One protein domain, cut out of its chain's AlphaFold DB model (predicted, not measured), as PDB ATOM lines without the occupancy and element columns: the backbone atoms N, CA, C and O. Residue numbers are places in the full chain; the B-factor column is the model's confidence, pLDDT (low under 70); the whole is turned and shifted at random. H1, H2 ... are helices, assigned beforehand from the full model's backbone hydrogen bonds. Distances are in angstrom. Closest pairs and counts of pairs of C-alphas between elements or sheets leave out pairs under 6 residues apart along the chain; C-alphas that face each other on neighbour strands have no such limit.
ATOM      1  N   THR A 161      93.623 136.013 128.064       81.44
ATOM      2  CA  THR A 161      93.630 135.389 126.743       81.44
ATOM      3  C   THR A 161      92.257 134.798 126.417       81.44
ATOM      4  O   THR A 161      91.462 134.453 127.294       81.44
ATOM      5  N   CYS A 162      91.986 134.582 125.125       83.38
ATOM      6  CA  CYS A 162      90.764 133.892 124.695       83.38
ATOM      7  C   CYS A 162      90.603 132.503 125.347       83.38
ATOM      8  O   CYS A 162      89.484 132.081 125.624       83.38
ATOM      9  N   ASN A 163      91.704 131.791 125.621       84.81
ATOM     10  CA  ASN A 163      91.650 130.471 126.253       84.81
ATOM     11  C   ASN A 163      91.147 130.553 127.700       84.81
ATOM     12  O   ASN A 163      90.277 129.775 128.083       84.81
ATOM     13  N   GLU A 164      91.668 131.488 128.489       84.25
ATOM     14  CA  GLU A 164      91.261 131.687 129.886       84.25
ATOM     15  C   GLU A 164      89.814 132.179 129.970       84.25
ATOM     16  O   GLU A 164      89.021 131.628 130.737       84.25
ATOM     17  N   LEU A 165      89.432 133.130 129.108       89.25
ATOM     18  CA  LEU A 165      88.051 133.601 129.030       89.25
ATOM     19  C   LEU A 165      87.096 132.477 128.609       89.25
ATOM     20  O   LEU A 165      86.024 132.329 129.192       89.25
ATOM     21  N   TYR A 166      87.491 131.643 127.644       89.69
ATOM     22  CA  TYR A 166      86.721 130.467 127.247       89.69
ATOM     23  C   TYR A 166      86.497 129.510 128.420       89.69
ATOM     24  O   TYR A 166      85.365 129.083 128.637       89.69
ATOM     25  N   TRP A 167      87.535 129.190 129.198       87.44
ATOM     26  CA  TRP A 167      87.398 128.307 130.359       87.44
ATOM     27  C   TRP A 167      86.503 128.905 131.448       87.44
ATOM     28  O   TRP A 167      85.657 128.192 131.988       87.44
ATOM     29  N   LEU A 168      86.618 130.208 131.718       89.25
ATOM     30  CA  LEU A 168      85.761 130.915 132.671       89.25
ATOM     31  C   LEU A 168      84.282 130.889 132.240       89.25
ATOM     32  O   LEU A 168      83.409 130.523 133.032       89.25
ATOM     33  N   LEU A 169      83.997 131.201 130.973       91.25
ATOM     34  CA  LEU A 169      82.636 131.188 130.424       91.25
ATOM     35  C   LEU A 169      82.070 129.764 130.277       91.25
ATOM     36  O   LEU A 169      80.867 129.578 130.442       91.25
ATOM     37  N   LEU A 170      82.906 128.759 129.991       91.50
ATOM     38  CA  LEU A 170      82.518 127.344 129.940       91.50
ATOM     39  C   LEU A 170      82.232 126.771 131.334       91.50
ATOM     40  O   LEU A 170      81.342 125.938 131.492       91.50
ATOM     41  N   HIS A 171      82.974 127.200 132.353       90.12
ATOM     42  CA  HIS A 171      82.677 126.835 133.733       90.12
ATOM     43  C   HIS A 171      81.343 127.454 134.174       90.12
ATOM     44  O   HIS A 171      80.485 126.758 134.718       90.12
ATOM     45  N   ASP A 172      81.117 128.736 133.871       91.50
ATOM     46  CA  ASP A 172      79.840 129.386 134.166       91.50
ATOM     47  C   ASP A 172      78.658 128.792 133.373       91.50
ATOM     48  O   ASP A 172      77.562 128.642 133.920       91.50
ATOM     49  N   SER A 173      78.872 128.361 132.123       91.12
ATOM     50  CA  SER A 173      77.826 127.726 131.307       91.12
ATOM     51  C   SER A 173      77.365 126.364 131.826       91.12
ATOM     52  O   SER A 173      76.261 125.934 131.491       91.12
ATOM     53  N   ARG A 174      78.189 125.711 132.656       92.44
ATOM     54  CA  ARG A 174      77.916 124.424 133.312       92.44
ATOM     55  C   ARG A 174      77.379 124.562 134.738       92.44
ATOM     56  O   ARG A 174      77.004 123.557 135.335       92.44
ATOM     57  N   ARG A 175      77.336 125.775 135.305       91.50
ATOM     58  CA  ARG A 175      76.760 125.996 136.638       91.50
ATOM     59  C   ARG A 175      75.257 125.729 136.629       91.50
ATOM     60  O   ARG A 175      74.511 126.399 135.908       91.50
ATOM     61  N   MET A 176      74.838 124.798 137.485       90.81
ATOM     62  CA  MET A 176      73.432 124.568 137.803       90.81
ATOM     63  C   MET A 176      72.805 125.838 138.375       90.81
ATOM     64  O   MET A 176      73.397 126.516 139.218       90.81
ATOM     65  N   ARG A 177      71.606 126.148 137.894       92.50
ATOM     66  CA  ARG A 177      70.763 127.269 138.312       92.50
ATOM     67  C   ARG A 177      69.361 126.741 138.587       92.50
ATOM     68  O   ARG A 177      68.954 125.745 137.984       92.50
ATOM     69  N   HIS A 178      68.649 127.375 139.509       89.25
ATOM     70  CA  HIS A 178      67.378 126.861 140.020       89.25
ATOM     71  C   HIS A 178      66.192 127.370 139.200       89.25
ATOM     72  O   HIS A 178      65.214 126.647 139.027       89.25
ATOM     73  N   TYR A 179      66.295 128.580 138.642       92.00
ATOM     74  CA  TYR A 179      65.198 129.211 137.909       92.00
ATOM     75  C   TYR A 179      65.540 129.411 136.422       92.00
ATOM     76  O   TYR A 179      66.647 129.847 136.101       92.00
ATOM     77  N   PRO A 180      64.596 129.191 135.480       86.25
ATOM     78  CA  PRO A 180      64.820 129.434 134.047       86.25
ATOM     79  C   PRO A 180      65.327 130.852 133.726       86.25
ATOM     80  O   PRO A 180      66.172 131.035 132.852       86.25
ATOM     81  N   GLN A 181      64.871 131.846 134.493       89.00
ATOM     82  CA  GLN A 181      65.278 133.250 134.375       89.00
ATOM     83  C   GLN A 181      66.771 133.468 134.690       89.00
ATOM     84  O   GLN A 181      67.408 134.338 134.098       89.00
ATOM     85  N   GLU A 182      67.363 132.659 135.576       89.56
ATOM     86  CA  GLU A 182      68.798 132.713 135.880       89.56
ATOM     87  C   GLU A 182      69.638 132.183 134.713       89.56
ATOM     88  O   GLU A 182      70.710 132.724 134.437       89.56
ATOM     89  N   TYR A 183      69.165 131.146 134.006       90.00
ATOM     90  CA  TYR A 183      69.834 130.637 132.802       90.00
ATOM     91  C   TYR A 183      69.820 131.676 131.676       90.00
ATOM     92  O   TYR A 183      70.858 131.887 131.043       90.00
ATOM     93  N   GLU A 184      68.684 132.348 131.469       89.69
ATOM     94  CA  GLU A 184      68.537 133.451 130.510       89.69
ATOM     95  C   GLU A 184      69.469 134.623 130.854       89.69
ATOM     96  O   GLU A 184      70.293 135.029 130.030       89.69
ATOM     97  N   SER A 185      69.410 135.109 132.100       88.06
ATOM     98  CA  SER A 185      70.263 136.195 132.598       88.06
ATOM     99  C   SER A 185      71.751 135.863 132.454       88.06
ATOM    100  O   SER A 185      72.521 136.653 131.906       88.06
ATOM    101  N   ALA A 186      72.168 134.655 132.843       89.62
ATOM    102  CA  ALA A 186      73.555 134.228 132.706       89.62
ATOM    103  C   ALA A 186      73.993 134.044 131.247       89.62
ATOM    104  O   ALA A 186      75.150 134.301 130.921       89.62
ATOM    105  N   ALA A 187      73.117 133.568 130.357       87.94
ATOM    106  CA  ALA A 187      73.415 133.502 128.925       87.94
ATOM    107  C   ALA A 187      73.646 134.915 128.365       87.94
ATOM    108  O   ALA A 187      74.659 135.172 127.711       87.94
ATOM    109  N   PHE A 188      72.780 135.864 128.718       85.75
ATOM    110  CA  PHE A 188      72.920 137.259 128.318       85.75
ATOM    111  C   PHE A 188      74.190 137.923 128.883       85.75
ATOM    112  O   PHE A 188      74.908 138.598 128.147       85.75
ATOM    113  N   GLN A 189      74.542 137.669 130.148       86.69
ATOM    114  CA  GLN A 189      75.800 138.137 130.748       86.69
ATOM    115  C   GLN A 189      77.027 137.578 130.015       86.69
ATOM    116  O   GLN A 189      77.915 138.345 129.639       86.69
ATOM    117  N   ARG A 190      77.066 136.265 129.739       90.62
ATOM    118  CA  ARG A 190      78.147 135.639 128.955       90.62
ATOM    119  C   ARG A 190      78.265 136.283 127.571       90.62
ATOM    120  O   ARG A 190      79.365 136.640 127.163       90.62
ATOM    121  N   PHE A 191      77.145 136.521 126.886       84.88
ATOM    122  CA  PHE A 191      77.117 137.231 125.603       84.88
ATOM    123  C   PHE A 191      77.706 138.652 125.693       84.88
ATOM    124  O   PHE A 191      78.578 139.008 124.897       84.88
ATOM    125  N   GLN A 192      77.300 139.446 126.689       82.94
ATOM    126  CA  GLN A 192      77.832 140.796 126.911       82.94
ATOM    127  C   GLN A 192      79.337 140.802 127.211       82.94
ATOM    128  O   GLN A 192      80.057 141.665 126.705       82.94
ATOM    129  N   ILE A 193      79.825 139.849 128.011       84.69
ATOM    130  CA  ILE A 193      81.255 139.703 128.321       84.69
ATOM    131  C   ILE A 193      82.053 139.432 127.038       84.69
ATOM    132  O   ILE A 193      83.084 140.066 126.814       84.69
ATOM    133  N   ILE A 194      81.556 138.554 126.162       84.44
ATOM    134  CA  ILE A 194      82.208 138.229 124.886       84.44
ATOM    135  C   ILE A 194      82.247 139.449 123.962       84.44
ATOM    136  O   ILE A 194      83.306 139.750 123.415       84.44
ATOM    137  N   LEU A 195      81.142 140.193 123.822       80.69
ATOM    138  CA  LEU A 195      81.134 141.428 123.026       80.69
ATOM    139  C   LEU A 195      82.133 142.464 123.557       80.69
ATOM    140  O   LEU A 195      82.871 143.058 122.772       80.69
ATOM    141  N   ARG A 196      82.203 142.656 124.882       79.62
ATOM    142  CA  ARG A 196      83.178 143.565 125.511       79.62
ATOM    143  C   ARG A 196      84.620 143.123 125.254       79.62
ATOM    144  O   ARG A 196      85.457 143.975 124.973       79.62
ATOM    145  N   TRP A 197      84.901 141.819 125.305       83.25
ATOM    146  CA  TRP A 197      86.222 141.279 124.974       83.25
ATOM    147  C   TRP A 197      86.571 141.492 123.497       83.25
ATOM    148  O   TRP A 197      87.649 141.997 123.204       83.25
ATOM    149  N   ILE A 198      85.657 141.194 122.564       78.31
ATOM    150  CA  ILE A 198      85.871 141.416 121.121       78.31
ATOM    151  C   ILE A 198      86.156 142.898 120.839       78.31
ATOM    152  O   ILE A 198      87.137 143.206 120.169       78.31
ATOM    153  N   HIS A 199      85.360 143.813 121.401       74.44
ATOM    154  CA  HIS A 199      85.546 145.262 121.244       74.44
ATOM    155  C   HIS A 199      86.881 145.757 121.822       74.44
ATOM    156  O   HIS A 199      87.537 146.623 121.244       74.44
ATOM    157  N   PHE A 200      87.316 145.193 122.952       73.81
ATOM    158  CA  PHE A 200      88.630 145.485 123.523       73.81
ATOM    159  C   PHE A 200      89.769 145.002 122.613       73.81
ATOM    160  O   PHE A 200      90.683 145.769 122.318       73.81
ATOM    161  N   GLN A 201      89.690 143.767 122.114       74.94
ATOM    162  CA  GLN A 201      90.692 143.209 121.203       74.94
ATOM    163  C   GLN A 201      90.729 143.953 119.859       74.94
ATOM    164  O   GLN A 201      91.807 144.156 119.310       74.94
ATOM    165  N   GLU A 202      89.587 144.430 119.348       71.00
ATOM    166  CA  GLU A 202      89.549 145.278 118.151       71.00
ATOM    167  C   GLU A 202      90.289 146.605 118.379       71.00
ATOM    168  O   GLU A 202      91.073 147.022 117.528       71.00
ATOM    169  N   ARG A 203      90.099 147.254 119.538       69.06
ATOM    170  CA  ARG A 203      90.848 148.471 119.892       69.06
ATOM    171  C   ARG A 203      92.353 148.218 119.940       69.06
ATOM    172  O   ARG A 203      93.092 148.994 119.349       69.06
ATOM    173  N   GLN A 204      92.792 147.131 120.577       65.81
ATOM    174  CA  GLN A 204      94.210 146.752 120.603       65.81
ATOM    175  C   GLN A 204      94.751 146.495 119.186       65.81
ATOM    176  O   GLN A 204      95.813 146.997 118.827       65.81
ATOM    177  N   TYR A 205      93.986 145.798 118.341       65.38
ATOM    178  CA  TYR A 205      94.371 145.535 116.953       65.38
ATOM    179  C   TYR A 205      94.478 146.816 116.114       65.38
ATOM    180  O   TYR A 205      95.400 146.943 115.323       65.38
ATOM    181  N   ARG A 206      93.587 147.801 116.303       60.66
ATOM    182  CA  ARG A 206      93.659 149.095 115.594       60.66
ATOM    183  C   ARG A 206      94.909 149.914 115.938       60.66
ATOM    184  O   ARG A 206      95.331 150.707 115.104       60.66
ATOM    185  N   MET A 207      95.480 149.737 117.132       52.66
ATOM    186  CA  MET A 207      96.723 150.406 117.550       52.66
ATOM    187  C   MET A 207      97.977 149.704 116.995       52.66
ATOM    188  O   MET A 207      99.029 150.325 116.884       52.66
ATOM    189  N   SER A 208      97.872 148.422 116.627       55.28
ATOM    190  CA  SER A 208      98.938 147.653 115.980       55.28
ATOM    191  C   SER A 208      98.795 147.761 114.458       55.28
ATOM    192  O   SER A 208      97.999 147.065 113.835       55.28
ATOM    193  N   THR A 209      99.557 148.667 113.845       47.47
ATOM    194  CA  THR A 209      99.405 149.120 112.447       47.47
ATOM    195  C   THR A 209      99.671 148.076 111.347       47.47
ATOM    196  O   THR A 209      99.594 148.412 110.163       47.47
ATOM    197  N   GLU A 210      99.926 146.809 111.679       50.84
ATOM    198  CA  GLU A 210     100.229 145.752 110.708       50.84
ATOM    199  C   GLU A 210      98.993 144.911 110.337       50.84
ATOM    200  O   GLU A 210      98.483 144.080 111.091       50.84
ATOM    201  N   SER A 211      98.511 145.109 109.108       49.22
ATOM    202  CA  SER A 211      97.283 144.522 108.555       49.22
ATOM    203  C   SER A 211      97.427 143.052 108.121       49.22
ATOM    204  O   SER A 211      97.095 142.675 106.997       49.22
ATOM    205  N   ASN A 212      97.894 142.180 109.018       56.53
ATOM    206  CA  ASN A 212      98.192 140.792 108.668       56.53
ATOM    207  C   ASN A 212      96.949 139.873 108.716       56.53
ATOM    208  O   ASN A 212      96.449 139.530 109.789       56.53
ATOM    209  N   ASN A 213      96.451 139.447 107.544       55.66
ATOM    210  CA  ASN A 213      95.174 138.722 107.369       55.66
ATOM    211  C   ASN A 213      95.015 137.457 108.243       55.66
ATOM    212  O   ASN A 213      93.896 137.127 108.645       55.66
ATOM    213  N   GLN A 214      96.113 136.770 108.576       57.97
ATOM    214  CA  GLN A 214      96.107 135.572 109.426       57.97
ATOM    215  C   GLN A 214      95.634 135.863 110.863       57.97
ATOM    216  O   GLN A 214      94.889 135.070 111.453       57.97
ATOM    217  N   ASN A 215      95.971 137.032 111.422       63.28
ATOM    218  CA  ASN A 215      95.550 137.405 112.776       63.28
ATOM    219  C   ASN A 215      94.021 137.496 112.890       63.28
ATOM    220  O   ASN A 215      93.447 137.094 113.904       63.28
ATOM    221  N   ILE A 216      93.349 137.942 111.827       63.12
ATOM    222  CA  ILE A 216      91.888 138.093 111.775       63.12
ATOM    223  C   ILE A 216      91.177 136.742 111.729       63.12
ATOM    224  O   ILE A 216      90.197 136.551 112.449       63.12
ATOM    225  N   GLN A 217      91.693 135.782 110.957       61.72
ATOM    226  CA  GLN A 217      91.192 134.403 110.974       61.72
ATOM    227  C   GLN A 217      91.321 133.796 112.383       61.72
ATOM    228  O   GLN A 217      90.366 133.200 112.889       61.72
ATOM    229  N   SER A 218      92.449 134.035 113.067       70.44
ATOM    230  CA  SER A 218      92.639 133.589 114.456       70.44
ATOM    231  C   SER A 218      91.627 134.230 115.421       70.44
ATOM    232  O   SER A 218      91.044 133.542 116.262       70.44
ATOM    233  N   MET A 219      91.356 135.532 115.270       72.44
ATOM    234  CA  MET A 219      90.391 136.275 116.086       72.44
ATOM    235  C   MET A 219      88.949 135.825 115.843       72.44
ATOM    236  O   MET A 219      88.164 135.739 116.788       72.44
ATOM    237  N   PHE A 220      88.611 135.462 114.607       70.88
ATOM    238  CA  PHE A 220      87.313 134.899 114.254       70.88
ATOM    239  C   PHE A 220      87.085 133.519 114.892       70.88
ATOM    240  O   PHE A 220      86.071 133.307 115.562       70.88
ATOM    241  N   ALA A 221      88.055 132.604 114.772       72.69
ATOM    242  CA  ALA A 221      87.989 131.285 115.405       72.69
ATOM    243  C   ALA A 221      87.880 131.388 116.941       72.69
ATOM    244  O   ALA A 221      87.089 130.679 117.573       72.69
ATOM    245  N   ARG A 222      88.620 132.334 117.539       82.56
ATOM    246  CA  ARG A 222      88.524 132.713 118.957       82.56
ATOM    247  C   ARG A 222      87.114 133.192 119.325       82.56
ATOM    248  O   ARG A 222      86.535 132.664 120.271       82.56
ATOM    249  N   ALA A 223      86.533 134.123 118.566       80.31
ATOM    250  CA  ALA A 223      85.188 134.641 118.816       80.31
ATOM    251  C   ALA A 223      84.104 133.547 118.736       80.31
ATOM    252  O   ALA A 223      83.291 133.439 119.655       80.31
ATOM    253  N   ILE A 224      84.119 132.681 117.711       78.44
ATOM    254  CA  ILE A 224      83.188 131.535 117.622       78.44
ATOM    255  C   ILE A 224      83.310 130.644 118.860       78.44
ATOM    256  O   ILE A 224      82.300 130.272 119.462       78.44
ATOM    257  N   ARG A 225      84.544 130.294 119.247       83.56
ATOM    258  CA  ARG A 225      84.797 129.428 120.402       83.56
ATOM    259  C   ARG A 225      84.225 130.018 121.692       83.56
ATOM    260  O   ARG A 225      83.652 129.268 122.475       83.56
ATOM    261  N   LEU A 226      84.321 131.333 121.882       86.62
ATOM    262  CA  LEU A 226      83.696 132.032 123.005       86.62
ATOM    263  C   LEU A 226      82.160 132.003 122.925       86.62
ATOM    264  O   LEU A 226      81.508 131.669 123.912       86.62
ATOM    265  N   PHE A 227      81.563 132.280 121.758       86.31
ATOM    266  CA  PHE A 227      80.100 132.274 121.603       86.31
ATOM    267  C   PHE A 227      79.454 130.904 121.858       86.31
ATOM    268  O   PHE A 227      78.315 130.862 122.329       86.31
ATOM    269  N   LYS A 228      80.179 129.790 121.667       85.50
ATOM    270  CA  LYS A 228      79.716 128.452 122.090       85.50
ATOM    271  C   LYS A 228      79.391 128.373 123.591       85.50
ATOM    272  O   LYS A 228      78.541 127.578 123.973       85.50
ATOM    273  N   CYS A 229      80.007 129.198 124.441       90.12
ATOM    274  CA  CYS A 229      79.749 129.209 125.883       90.12
ATOM    275  C   CYS A 229      78.455 129.934 126.287       90.12
ATOM    276  O   CYS A 229      78.088 129.873 127.458       90.12
ATOM    277  N   VAL A 230      77.763 130.636 125.381       88.31
ATOM    278  CA  VAL A 230      76.575 131.439 125.733       88.31
ATOM    279  C   VAL A 230      75.339 130.583 126.022       88.31
ATOM    280  O   VAL A 230      74.538 130.954 126.874       88.31
ATOM    281  N   ASN A 231      75.193 129.429 125.363       87.81
ATOM    282  CA  ASN A 231      73.984 128.594 125.389       87.81
ATOM    283  C   ASN A 231      72.717 129.395 124.997       87.81
ATOM    284  O   ASN A 231      71.779 129.522 125.787       87.81
ATOM    285  N   PHE A 232      72.680 129.932 123.769       82.88
ATOM    286  CA  PHE A 232      71.581 130.775 123.258       82.88
ATOM    287  C   PHE A 232      70.178 130.156 123.369       82.88
ATOM    288  O   PHE A 232      69.207 130.896 123.464       82.88
ATOM    289  N   GLN A 233      70.072 128.828 123.444       84.50
ATOM    290  CA  GLN A 233      68.839 128.088 123.747       84.50
ATOM    291  C   GLN A 233      68.109 128.545 125.030       84.50
ATOM    292  O   GLN A 233      66.909 128.330 125.152       84.50
ATOM    293  N   HIS A 234      68.808 129.175 125.982       87.81
ATOM    294  CA  HIS A 234      68.207 129.725 127.204       87.81
ATOM    295  C   HIS A 234      67.769 131.194 127.075       87.81
ATOM    296  O   HIS A 234      67.244 131.743 128.037       87.81
ATOM    297  N   ILE A 235      67.994 131.845 125.930       84.69
ATOM    298  CA  ILE A 235      67.567 133.228 125.669       84.69
ATOM    299  C   ILE A 235      66.264 133.196 124.864       84.69
ATOM    300  O   ILE A 235      66.179 132.507 123.838       84.69
ATOM    301  N   ARG A 236      65.259 133.972 125.291       85.19
ATOM    302  CA  ARG A 236      63.968 134.073 124.592       85.19
ATOM    303  C   ARG A 236      64.117 134.396 123.099       85.19
ATOM    304  O   ARG A 236      65.010 135.170 122.733       85.19
ATOM    305  N   PRO A 237      63.252 133.851 122.220       82.56
ATOM    306  CA  PRO A 237      63.294 134.120 120.780       82.56
ATOM    307  C   PRO A 237      63.294 135.616 120.435       82.56
ATOM    308  O   PRO A 237      64.028 136.044 119.545       82.56
ATOM    309  N   GLU A 238      62.533 136.430 121.166       82.25
ATOM    310  CA  GLU A 238      62.418 137.879 120.970       82.25
ATOM    311  C   GLU A 238      63.760 138.571 121.239       82.25
ATOM    312  O   GLU A 238      64.259 139.329 120.408       82.25
ATOM    313  N   THR A 239      64.396 138.243 122.364       79.75
ATOM    314  CA  THR A 239      65.715 138.769 122.736       79.75
ATOM    315  C   THR A 239      66.808 138.248 121.799       79.75
ATOM    316  O   THR A 239      67.697 139.011 121.423       79.75
ATOM    317  N   ARG A 240      66.725 136.995 121.322       79.88
ATOM    318  CA  ARG A 240      67.621 136.473 120.268       79.88
ATOM    319  C   ARG A 240      67.495 137.267 118.961       79.88
ATOM    320  O   ARG A 240      68.521 137.579 118.356       79.88
ATOM    321  N   ARG A 241      66.278 137.649 118.549       77.00
ATOM    322  CA  ARG A 241      66.040 138.517 117.375       77.00
ATOM    323  C   ARG A 241      66.619 139.920 117.578       77.00
ATOM    324  O   ARG A 241      67.321 140.402 116.695       77.00
ATOM    325  N   GLN A 242      66.397 140.539 118.740       77.94
ATOM    326  CA  GLN A 242      66.970 141.851 119.083       77.94
ATOM    327  C   GLN A 242      68.506 141.829 119.071       77.94
ATOM    328  O   GLN A 242      69.130 142.717 118.498       77.94
ATOM    329  N   ILE A 243      69.125 140.783 119.633       74.00
ATOM    330  CA  ILE A 243      70.581 140.577 119.587       74.00
ATOM    331  C   ILE A 243      71.072 140.453 118.138       74.00
ATOM    332  O   ILE A 243      72.049 141.104 117.767       74.00
ATOM    333  N   ALA A 244      70.401 139.652 117.306       70.25
ATOM    334  CA  ALA A 244      70.770 139.486 115.901       70.25
ATOM    335  C   ALA A 244      70.645 140.801 115.107       70.25
ATOM    336  O   ALA A 244      71.515 141.110 114.291       70.25
ATOM    337  N   GLN A 245      69.606 141.599 115.378       73.12
ATOM    338  CA  GLN A 245      69.432 142.927 114.791       73.12
ATOM    339  C   GLN A 245      70.532 143.898 115.245       73.12
ATOM    340  O   GLN A 245      71.164 144.518 114.395       73.12
ATOM    341  N   TYR A 246      70.841 143.961 116.543       71.00
ATOM    342  CA  TYR A 246      71.927 144.794 117.070       71.00
ATOM    343  C   TYR A 246      73.287 144.442 116.445       71.00
ATOM    344  O   TYR A 246      74.005 145.324 115.977       71.00
ATOM    345  N   ILE A 247      73.629 143.148 116.361       67.56
ATOM    346  CA  ILE A 247      74.861 142.685 115.698       67.56
ATOM    347  C   ILE A 247      74.877 143.126 114.226       67.56
ATOM    348  O   ILE A 247      75.909 143.585 113.734       67.56
ATOM    349  N   ARG A 248      73.740 143.025 113.524       65.12
ATOM    350  CA  ARG A 248      73.597 143.464 112.130       65.12
ATOM    351  C   ARG A 248      73.786 144.975 111.979       65.12
ATOM    352  O   ARG A 248      74.527 145.388 111.094       65.12
ATOM    353  N   GLU A 249      73.181 145.789 112.832       65.44
ATOM    354  CA  GLU A 249      73.324 147.251 112.808       65.44
ATOM    355  C   GLU A 249      74.768 147.686 113.098       65.44
ATOM    356  O   GLU A 249      75.341 148.467 112.339       65.44
ATOM    357  N   VAL A 250      75.421 147.092 114.103       62.56
ATOM    358  CA  VAL A 250      76.854 147.309 114.375       62.56
ATOM    359  C   VAL A 250      77.718 146.905 113.171       62.56
ATOM    360  O   VAL A 250      78.652 147.627 112.821       62.56
ATOM    361  N   SER A 251      77.384 145.803 112.485       57.28
ATOM    362  CA  SER A 251      78.107 145.331 111.289       57.28
ATOM    363  C   SER A 251      78.012 146.264 110.078       57.28
ATOM    364  O   SER A 251      78.907 146.261 109.235       57.28
ATOM    365  N   LEU A 252      76.928 147.041 109.987       55.66
ATOM    366  CA  LEU A 252      76.660 147.969 108.887       55.66
ATOM    367  C   LEU A 252      77.265 149.352 109.163       55.66
ATOM    368  O   LEU A 252      77.773 149.989 108.242       55.66
ATOM    369  N   THR A 253      77.253 149.791 110.423       52.91
ATOM    370  CA  THR A 253      77.791 151.096 110.840       52.91
ATOM    371  C   THR A 253      79.325 151.122 110.873       52.91
ATOM    372  O   THR A 253      79.933 152.134 110.527       52.91
ATOM    373  N   TYR A 254      79.989 150.022 111.251       52.94
ATOM    374  CA  TYR A 254      81.456 149.964 111.289       52.94
ATOM    375  C   TYR A 254      82.062 149.601 109.926       52.94
ATOM    376  O   TYR A 254      82.327 148.439 109.620       52.94
ATOM    377  N   TYR A 255      82.349 150.636 109.131       41.59
ATOM    378  CA  TYR A 255      82.866 150.567 107.756       41.59
ATOM    379  C   TYR A 255      84.347 150.122 107.632       41.59
ATOM    380  O   TYR A 255      85.139 150.696 106.885       41.59
ATOM    381  N   VAL A 256      84.747 149.073 108.355       47.66
ATOM    382  CA  VAL A 256      86.079 148.458 108.262       47.66
ATOM    383  C   VAL A 256      85.948 147.104 107.562       47.66
ATOM    384  O   VAL A 256      85.319 146.185 108.091       47.66
ATOM    385  N   LYS A 257      86.606 146.953 106.397       49.34
ATOM    386  CA  LYS A 257      86.607 145.771 105.486       49.34
ATOM    387  C   LYS A 257      86.865 144.400 106.151       49.34
ATOM    388  O   LYS A 257      86.715 143.355 105.520       49.34
ATOM    389  N   LEU A 258      87.299 144.423 107.405       48.22
ATOM    390  CA  LEU A 258      87.773 143.320 108.227       48.22
ATOM    391  C   LEU A 258      86.646 142.696 109.066       48.22
ATOM    392  O   LEU A 258      86.420 141.487 109.017       48.22
ATOM    393  N   MET A 259      85.885 143.538 109.774       48.44
ATOM    394  CA  MET A 259      84.763 143.110 110.616       48.44
ATOM    395  C   MET A 259      83.568 142.661 109.778       48.44
ATOM    396  O   MET A 259      82.851 141.754 110.188       48.44
ATOM    397  N   GLN A 260      83.403 143.204 108.568       50.28
ATOM    398  CA  GLN A 260      82.328 142.813 107.656       50.28
ATOM    399  C   GLN A 260      82.312 141.295 107.391       50.28
ATOM    400  O   GLN A 260      81.257 140.676 107.469       50.28
ATOM    401  N   LYS A 261      83.475 140.659 107.172       51.53
ATOM    402  CA  LYS A 261      83.560 139.200 106.964       51.53
ATOM    403  C   LYS A 261      83.270 138.411 108.240       51.53
ATOM    404  O   LYS A 261      82.476 137.478 108.207       51.53
ATOM    405  N   CYS A 262      83.873 138.793 109.366       51.12
ATOM    406  CA  CYS A 262      83.654 138.114 110.644       51.12
ATOM    407  C   CYS A 262      82.191 138.199 111.092       51.12
ATOM    408  O   CYS A 262      81.617 137.201 111.521       51.12
ATOM    409  N   VAL A 263      81.567 139.373 110.963       51.81
ATOM    410  CA  VAL A 263      80.199 139.589 111.430       51.81
ATOM    411  C   VAL A 263      79.166 139.048 110.441       51.81
ATOM    412  O   VAL A 263      78.190 138.474 110.903       51.81
ATOM    413  N   ILE A 264      79.390 139.082 109.119       52.69
ATOM    414  CA  ILE A 264      78.533 138.347 108.164       52.69
ATOM    415  C   ILE A 264      78.572 136.842 108.453       52.69
ATOM    416  O   ILE A 264      77.517 136.213 108.498       52.69
ATOM    417  N   THR A 265      79.742 136.254 108.718       56.00
ATOM    418  CA  THR A 265      79.819 134.815 109.018       56.00
ATOM    419  C   THR A 265      79.244 134.482 110.397       56.00
ATOM    420  O   THR A 265      78.571 133.463 110.525       56.00
ATOM    421  N   ILE A 266      79.404 135.349 111.412       55.19
ATOM    422  CA  ILE A 266      78.648 135.233 112.672       55.19
ATOM    423  C   ILE A 266      77.150 135.290 112.375       55.19
ATOM    424  O   ILE A 266      76.452 134.385 112.798       55.19
ATOM    425  N   ILE A 267      76.652 136.272 111.618       54.25
ATOM    426  CA  ILE A 267      75.229 136.409 111.269       54.25
ATOM    427  C   ILE A 267      74.713 135.158 110.550       54.25
ATOM    428  O   ILE A 267      73.662 134.662 110.934       54.25
ATOM    429  N   ILE A 268      75.442 134.601 109.579       56.28
ATOM    430  CA  ILE A 268      75.054 133.363 108.881       56.28
ATOM    431  C   ILE A 268      74.994 132.188 109.865       56.28
ATOM    432  O   ILE A 268      73.962 131.531 109.966       56.28
ATOM    433  N   ILE A 269      76.054 131.962 110.648       57.47
ATOM    434  CA  ILE A 269      76.101 130.897 111.661       57.47
ATOM    435  C   ILE A 269      74.974 131.076 112.695       57.47
ATOM    436  O   ILE A 269      74.325 130.110 113.079       57.47
ATOM    437  N   PHE A 270      74.687 132.304 113.120       54.00
ATOM    438  CA  PHE A 270      73.668 132.623 114.119       54.00
ATOM    439  C   PHE A 270      72.245 132.498 113.566       54.00
ATOM    440  O   PHE A 270      71.358 132.049 114.286       54.00
ATOM    441  N   PHE A 271      72.029 132.851 112.298       52.66
ATOM    442  CA  PHE A 271      70.764 132.679 111.587       52.66
ATOM    443  C   PHE A 271      70.453 131.185 111.416       52.66
ATOM    444  O   PHE A 271      69.366 130.741 111.780       52.66
ATOM    445  N   PHE A 272      71.438 130.382 110.996       51.28
ATOM    446  CA  PHE A 272      71.295 128.925 110.903       51.28
ATOM    447  C   PHE A 272      71.162 128.222 112.269       51.28
ATOM    448  O   PHE A 272      70.381 127.282 112.373       51.28
ATOM    449  N   ILE A 273      71.860 128.676 113.322       51.31
ATOM    450  CA  ILE A 273      71.754 128.091 114.676       51.31
ATOM    451  C   ILE A 273      70.444 128.469 115.385       51.31
ATOM    452  O   ILE A 273      69.872 127.628 116.069       51.31
ATOM    453  N   ASN A 274      69.991 129.728 115.298       45.16
ATOM    454  CA  ASN A 274      68.958 130.260 116.204       45.16
ATOM    455  C   ASN A 274      67.612 130.618 115.562       45.16
ATOM    456  O   ASN A 274      66.659 130.813 116.312       45.16
ATOM    457  N   VAL A 275      67.518 130.773 114.236       41.53
ATOM    458  CA  VAL A 275      66.265 131.212 113.578       41.53
ATOM    459  C   VAL A 275      65.478 130.037 112.991       41.53
ATOM    460  O   VAL A 275      64.262 130.128 112.869       41.53
TER     461      VAL A 275
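AT A GLANCE: This is residues 161 to 275 of the 309 residues of an uncharacterized protein of Thelazia callipaeda (UniProt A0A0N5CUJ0). Five helices run lengthwise in an elongated stack, each running back against the one before it: H2 and H3 form a hairpin with H1 running along them on one side, and the hairpin of H4 and H5 lies on the other side. The two groups are only loosely joined, H4 near H2 and H5 close to H3, while H2, the longest helix, makes much of the length. The printed part has 115 residues, with five named helices in the order H1, H2, H3, H4, H5 and no named strand; its class is all helix. The whole is compact, with a radius of gyration of the C-alphas of 14.7 A, and spans 48 by 29 by 19 A.

IN THESE COORDINATES: H1, residues 162 to 173, begins at C-alpha 162 at (90.764, 133.892, 124.695) and is 15.8 A long. H2, residues 180 to 207, runs 41.6 A from C-alpha 180 at (64.820, 129.434, 134.047) to C-alpha 207 at (96.723, 150.406, 117.550). H3, residues 213 to 227, is 21.7 A long. H4, residues 237 to 253, is 24.4 A long. H5, residues 259 to 274, is 21.1 A long and ends at C-alpha 274 at (68.958, 130.260, 116.204).

HOW THE PARTS SIT: H1, H2 and H3 form an up-and-down bundle, helices side by side, each running against the one before. H1 and H2, a hairpin, only just touch, with 3 pairs of C-alphas within 8 A; the closest C-alphas, of Leu 169 and Arg 190, are 6.5 A apart, and the tilt is a shallow 9 degrees, opposite ways. H2 touches H3 with residues 191 to 198 alone; the closest C-alphas, of Ile 194 and Leu 226, are 6.6 A apart in this hairpin, at a shallow tilt of 14 degrees, opposite ways. H1 touches H3, the closest C-alphas being those of Tyr 166 and Leu 226 at 5.4 A; the two run the same way at a shallow tilt of 14 degrees. H3 and H5 are close but not clearly touching, the closest C-alphas being those of Phe 220 and Cys 262 at 6.1 A. H4 and H5, a hairpin, touch with 12 pairs of C-alphas within 8 A, closest at Ser 251 and Gln 260, 6.1 A, at a shallow tilt of 15 degrees, opposite ways. H2 and H4 are near each other, while H3 and H4 are apart, as are H1 and H4, H1 and H5, and H2 and H5. In H1, H2, H3, H4 and H5 every O i to N i+4 pair is within hydrogen-bond range.

THE WHOLE: The two C-alphas farthest apart, those of His 178 and Glu 210, are 47.9 A apart. The printed part has no cut. The links H2 to H3 and H4 to H5 are tight, the links H1 to H2 and H3 to H4 short. The mean pLDDT of the printed part is 72.8; residues 203 to 217 and 247 to 275 are under 70, and H5 has a mean of 52.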